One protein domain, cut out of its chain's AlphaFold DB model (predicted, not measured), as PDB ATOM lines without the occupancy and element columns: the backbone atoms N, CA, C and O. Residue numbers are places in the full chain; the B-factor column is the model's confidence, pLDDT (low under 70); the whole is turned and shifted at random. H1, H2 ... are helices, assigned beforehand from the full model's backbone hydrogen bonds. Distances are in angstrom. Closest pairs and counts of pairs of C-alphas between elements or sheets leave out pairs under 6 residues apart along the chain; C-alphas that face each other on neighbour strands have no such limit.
ATOM      1  N   LYS A 162     123.731  60.258 103.869       84.19
ATOM      2  CA  LYS A 162     122.498  60.304 104.645       84.19
ATOM      3  C   LYS A 162     122.088  58.883 105.048       84.19
ATOM      4  O   LYS A 162     121.624  58.140 104.181       84.19
ATOM      5  N   PRO A 163     122.154  58.513 106.341       86.81
ATOM      6  CA  PRO A 163     121.867  57.147 106.797       86.81
ATOM      7  C   PRO A 163     120.415  56.706 106.547       86.81
ATOM      8  O   PRO A 163     120.135  55.517 106.523       86.81
ATOM      9  N   TRP A 164     119.498  57.650 106.308       88.69
ATOM     10  CA  TRP A 164     118.089  57.374 106.014       88.69
ATOM     11  C   TRP A 164     117.793  57.079 104.532       88.69
ATOM     12  O   TRP A 164     116.632  56.961 104.156       88.69
ATOM     13  N   ARG A 165     118.788  56.979 103.639       88.31
ATOM     14  CA  ARG A 165     118.541  56.451 102.281       88.31
ATOM     15  C   ARG A 165     118.151  54.964 102.375       88.31
ATOM     16  O   ARG A 165     118.730  54.255 103.186       88.31
ATOM     17  N   PRO A 166     117.192  54.471 101.567       89.88
ATOM     18  CA  PRO A 166     116.637  55.052 100.338       89.88
ATOM     19  C   PRO A 166     115.469  56.034 100.533       89.88
ATOM     20  O   PRO A 166     114.970  56.571  99.542       89.88
ATOM     21  N   PHE A 167     115.032  56.302 101.764       91.19
ATOM     22  CA  PHE A 167     113.900  57.192 102.015       91.19
ATOM     23  C   PHE A 167     114.180  58.618 101.519       91.19
ATOM     24  O   PHE A 167     115.318  59.111 101.522       91.19
ATOM     25  N   ARG A 168     113.124  59.286 101.037       91.44
ATOM     26  CA  ARG A 168     113.220  60.651 100.505       91.44
ATOM     27  C   ARG A 168     113.487  61.649 101.629       91.44
ATOM     28  O   ARG A 168     114.302  62.554 101.444       91.44
ATOM     29  N   MET A 169     112.816  61.473 102.764       92.94
ATOM     30  CA  MET A 169     112.925  62.333 103.938       92.94
ATOM     31  C   MET A 169     113.304  61.513 105.170       92.94
ATOM     32  O   MET A 169     112.965  60.337 105.274       92.94
ATOM     33  N   ARG A 170     113.991  62.151 106.122       94.19
ATOM     34  CA  ARG A 170     114.326  61.532 107.411       94.19
ATOM     35  C   ARG A 170     113.069  61.163 108.207       94.19
ATOM     36  O   ARG A 170     113.039  60.111 108.825       94.19
ATOM     37  N   THR A 171     112.019  61.976 108.116       94.50
ATOM     38  CA  THR A 171     110.718  61.712 108.748       94.50
ATOM     39  C   THR A 171     110.061  60.434 108.229       94.50
ATOM     40  O   THR A 171     109.443  59.715 109.003       94.50
ATOM     41  N   ASP A 172     110.216  60.118 106.937       95.44
ATOM     42  CA  ASP A 172     109.673  58.883 106.351       95.44
ATOM     43  C   ASP A 172     110.410  57.651 106.896       95.44
ATOM     44  O   ASP A 172     109.801  56.605 107.112       95.44
ATOM     45  N   PHE A 173     111.720  57.788 107.131       95.69
ATOM     46  CA  PHE A 173     112.544  56.756 107.756       95.69
ATOM     47  C   PHE A 173     112.164  56.547 109.225       95.69
ATOM     48  O   PHE A 173     111.917  55.414 109.619       95.69
ATOM     49  N   GLU A 174     112.043  57.620 110.010       96.31
ATOM     50  CA  GLU A 174     111.628  57.545 111.422       96.31
ATOM     51  C   GLU A 174     110.214  56.950 111.554       96.31
ATOM     52  O   GLU A 174     109.962  56.104 112.410       96.31
ATOM     53  N   PHE A 175     109.295  57.308 110.651       96.38
ATOM     54  CA  PHE A 175     107.977  56.675 110.576       96.38
ATOM     55  C   PHE A 175     108.070  55.170 110.272       96.38
ATOM     56  O   PHE A 175     107.394  54.370 110.922       96.38
ATOM     57  N   ALA A 176     108.900  54.771 109.303       95.88
ATOM     58  CA  ALA A 176     109.089  53.365 108.951       95.88
ATOM     59  C   ALA A 176     109.724  52.560 110.096       95.88
ATOM     60  O   ALA A 176     109.321  51.423 110.335       95.88
ATOM     61  N   GLU A 177     110.671  53.154 110.824       96.19
ATOM     62  CA  GLU A 177     111.283  52.568 112.017       96.19
ATOM     63  C   GLU A 177     110.237  52.319 113.112       96.19
ATOM     64  O   GLU A 177     110.151  51.207 113.629       96.19
ATOM     65  N   ILE A 178     109.377  53.300 113.411       97.12
ATOM     66  CA  ILE A 178     108.283  53.133 114.382       97.12
ATOM     67  C   ILE A 178     107.316  52.033 113.930       97.12
ATOM     68  O   ILE A 178     106.939  51.178 114.730       97.12
ATOM     69  N   ALA A 179     106.927  52.032 112.652       97.44
ATOM     70  CA  ALA A 179     106.016  51.028 112.115       97.44
ATOM     71  C   ALA A 179     106.594  49.608 112.211       97.44
ATOM     72  O   ALA A 179     105.860  48.671 112.530       97.44
ATOM     73  N   LEU A 180     107.900  49.456 111.971       96.94
ATOM     74  CA  LEU A 180     108.603  48.184 112.101       96.94
ATOM     75  C   LEU A 180     108.727  47.755 113.569       96.94
ATOM     76  O   LEU A 180     108.377  46.623 113.897       96.94
ATOM     77  N   ASN A 181     109.157  48.660 114.452       97.69
ATOM     78  CA  ASN A 181     109.336  48.387 115.881       97.69
ATOM     79  C   ASN A 181     108.018  48.017 116.574       97.69
ATOM     80  O   ASN A 181     108.006  47.167 117.460       97.69
ATOM     81  N   ALA A 182     106.904  48.620 116.154       97.44
ATOM     82  CA  ALA A 182     105.568  48.302 116.655       97.44
ATOM     83  C   ALA A 182     104.884  47.140 115.904       97.44
ATOM     84  O   ALA A 182     103.722  46.847 116.180       97.44
ATOM     85  N   ALA A 183     105.575  46.497 114.952       97.44
ATOM     86  CA  ALA A 183     105.054  45.411 114.119       97.44
ATOM     87  C   ALA A 183     103.689  45.732 113.477       97.44
ATOM     88  O   ALA A 183     102.785  44.891 113.425       97.44
ATOM     89  N   LEU A 184     103.527  46.967 112.991       97.38
ATOM     90  CA  LEU A 184     102.258  47.422 112.434       97.38
ATOM     91  C   LEU A 184     101.920  46.666 111.151       97.38
ATOM     92  O   LEU A 184     102.732  46.538 110.231       97.38
ATOM     93  N   ASN A 185     100.672  46.224 111.047       97.56
ATOM     94  CA  ASN A 185     100.183  45.609 109.824       97.56
ATOM     95  C   ASN A 185      99.906  46.663 108.738       97.56
ATOM     96  O   ASN A 185      99.795  47.867 108.984       97.56
ATOM     97  N   LYS A 186      99.722  46.196 107.500       97.44
ATOM     98  CA  LYS A 186      99.454  47.057 106.340       97.44
ATOM     99  C   LYS A 186      98.269  48.010 106.549       97.44
ATOM    100  O   LYS A 186      98.315  49.146 106.080       97.44
ATOM    101  N   ASN A 187      97.204  47.562 107.211       97.75
ATOM    102  CA  ASN A 187      96.012  48.384 107.427       97.75
ATOM    103  C   ASN A 187      96.299  49.506 108.429       97.75
ATOM    104  O   ASN A 187      95.948  50.653 108.162       97.75
ATOM    105  N   GLN A 188      97.009  49.198 109.517       97.75
ATOM    106  CA  GLN A 188      97.452  50.176 110.512       97.75
ATOM    107  C   GLN A 188      98.391  51.221 109.894       97.75
ATOM    108  O   GLN A 188      98.174  52.418 110.070       97.75
ATOM    109  N   VAL A 189      99.374  50.790 109.093       97.94
ATOM    110  CA  VAL A 189     100.293  51.702 108.387       97.94
ATOM    111  C   VAL A 189      99.528  52.653 107.460       97.94
ATOM    112  O   VAL A 189      99.741  53.864 107.506       97.94
ATOM    113  N   ASN A 190      98.597  52.137 106.651       97.75
ATOM    114  CA  ASN A 190      97.788  52.977 105.760       97.75
ATOM    115  C   ASN A 190      96.889  53.953 106.534       97.75
ATOM    116  O   ASN A 190      96.734  55.100 106.113       97.75
ATOM    117  N   ALA A 191      96.306  53.521 107.656       97.50
ATOM    118  CA  ALA A 191      95.489  54.384 108.505       97.50
ATOM    119  C   ALA A 191      96.311  55.551 109.075       97.50
ATOM    120  O   ALA A 191      95.882  56.701 108.974       97.50
ATOM    121  N   LEU A 192      97.521  55.283 109.579       96.75
ATOM    122  CA  LEU A 192      98.426  56.325 110.074       96.75
ATOM    123  C   LEU A 192      98.843  57.305 108.971       96.75
ATOM    124  O   LEU A 192      98.764  58.516 109.173       96.75
ATOM    125  N   ILE A 193      99.210  56.806 107.785       96.75
ATOM    126  CA  ILE A 193      99.545  57.657 106.629       96.75
ATOM    127  C   ILE A 193      98.369  58.574 106.267       96.75
ATOM    128  O   ILE A 193      98.567  59.758 105.992       96.75
ATOM    129  N   ASN A 194      97.136  58.060 106.288       96.81
ATOM    130  CA  ASN A 194      95.946  58.859 105.997       96.81
ATOM    131  C   ASN A 194      95.718  59.966 107.032       96.81
ATOM    132  O   ASN A 194      95.409  61.089 106.635       96.81
ATOM    133  N   ILE A 195      95.906  59.679 108.325       96.12
ATOM    134  CA  ILE A 195      95.808  60.682 109.397       96.12
ATOM    135  C   ILE A 195      96.864  61.773 109.192       96.12
ATOM    136  O   ILE A 195      96.520  62.954 109.147       96.12
ATOM    137  N   ILE A 196      98.129  61.391 108.982       95.62
ATOM    138  CA  ILE A 196      99.234  62.337 108.757       95.62
ATOM    139  C   ILE A 196      98.947  63.220 107.537       95.62
ATOM    140  O   ILE A 196      99.082  64.440 107.611       95.62
ATOM    141  N   ASN A 197      98.485  62.635 106.429       95.62
ATOM    142  CA  ASN A 197      98.141  63.385 105.220       95.62
ATOM    143  C   ASN A 197      96.924  64.301 105.414       95.62
ATOM    144  O   ASN A 197      96.892  65.402 104.861       95.62
ATOM    145  N   ALA A 198      95.915  63.880 106.181       96.06
ATOM    146  CA  ALA A 198      94.757  64.714 106.499       96.06
ATOM    147  C   ALA A 198      95.170  65.948 107.313       96.06
ATOM    148  O   ALA A 198      94.740  67.057 106.998       96.06
ATOM    149  N   VAL A 199      96.065  65.769 108.286       96.44
ATOM    150  CA  VAL A 199      96.609  66.860 109.102       96.44
ATOM    151  C   VAL A 199      97.518  67.769 108.276       96.44
ATOM    152  O   VAL A 199      97.327  68.982 108.258       96.44
ATOM    153  N   ALA A 200      98.448  67.202 107.503       94.31
ATOM    154  CA  ALA A 200      99.365  67.965 106.653       94.31
ATOM    155  C   ALA A 200      98.644  68.758 105.547       94.31
ATOM    156  O   ALA A 200      99.116  69.814 105.134       94.31
ATOM    157  N   SER A 201      97.492  68.268 105.073       95.44
ATOM    158  CA  SER A 201      96.637  68.983 104.115       95.44
ATOM    159  C   SER A 201      95.675  69.985 104.763       95.44
ATOM    160  O   SER A 201      94.921  70.636 104.042       95.44
ATOM    161  N   GLY A 202      95.686  70.116 106.095       94.75
ATOM    162  CA  GLY A 202      94.825  71.033 106.847       94.75
ATOM    163  C   GLY A 202      93.356  70.609 106.932       94.75
ATOM    164  O   GLY A 202      92.508  71.423 107.283       94.75
ATOM    165  N   LYS A 203      93.026  69.356 106.589       93.06
ATOM    166  CA  LYS A 203      91.652  68.822 106.655       93.06
ATOM    167  C   LYS A 203      91.243  68.386 108.059       93.06
ATOM    168  O   LYS A 203      90.054  68.248 108.325       93.06
ATOM    169  N   ALA A 204      92.219  68.115 108.915       93.69
ATOM    170  CA  ALA A 204      92.020  67.688 110.290       93.69
ATOM    171  C   ALA A 204      93.083  68.325 111.187       93.69
ATOM    172  O   ALA A 204      94.170  68.672 110.725       93.69
ATOM    173  N   GLU A 205      92.776  68.435 112.473       94.38
ATOM    174  CA  GLU A 205      93.718  68.871 113.496       94.38
ATOM    175  C   GLU A 205      94.063  67.687 114.401       94.38
ATOM    176  O   GLU A 205      93.179  66.954 114.846       94.38
ATOM    177  N   PHE A 206      95.353  67.486 114.669       92.50
ATOM    178  CA  PHE A 206      95.819  66.471 115.610       92.50
ATOM    179  C   PHE A 206      96.153  67.128 116.949       92.50
ATOM    180  O   PHE A 206      97.153  67.831 117.074       92.50
ATOM    181  N   THR A 207      95.299  66.911 117.949       93.94
ATOM    182  CA  THR A 207      95.332  67.628 119.239       93.94
ATOM    183  C   THR A 207      96.055  66.864 120.359       93.94
ATOM    184  O   THR A 207      96.346  67.425 121.422       93.94
TER     185      THR A 207
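Overview. This is residues 162 to 207 of the 262 residues of an uncharacterized protein of Laetiporus sulphureus 93-53 (UniProt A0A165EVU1). Look first for two helices, H1 and then H2, making an open V: a tight link joins them at the point, and the other ends spread apart. Residues 162 to 169 lead into H1 at the open end, and residues 201 to 207 fold back after H2 there. The printed part has 46 residues, is all helix with no named strand, and is loose, with a radius of gyration of the C-alphas of 11.8 A and spans of 32 by 23 by 16 A.

Arrangement. H1, residues 170 to 181, and H2, residues 186 to 200, run opposite ways at a shallow tilt of 32 degrees, only just short of steep. They are close but not clearly touching; find their closest C-alphas at Ala 179 and Val 189, 6.9 A apart. In both helices every O i to N i+4 pair is within hydrogen-bond range.

Along the chain. Find C-alpha 170 at (114.326, 61.532, 107.411); H1 runs 16.4 A from there to C-alpha 181. H2 runs 20.9 A, from C-alpha 186 to C-alpha 200 at (99.365, 67.965, 106.653).

Size, cuts and confidence. The two C-alphas farthest apart, those of Pro 163 and Lys 203, are 32.4 A apart. The printed part has no cut, and no printed residue is under 70 in pLDDT.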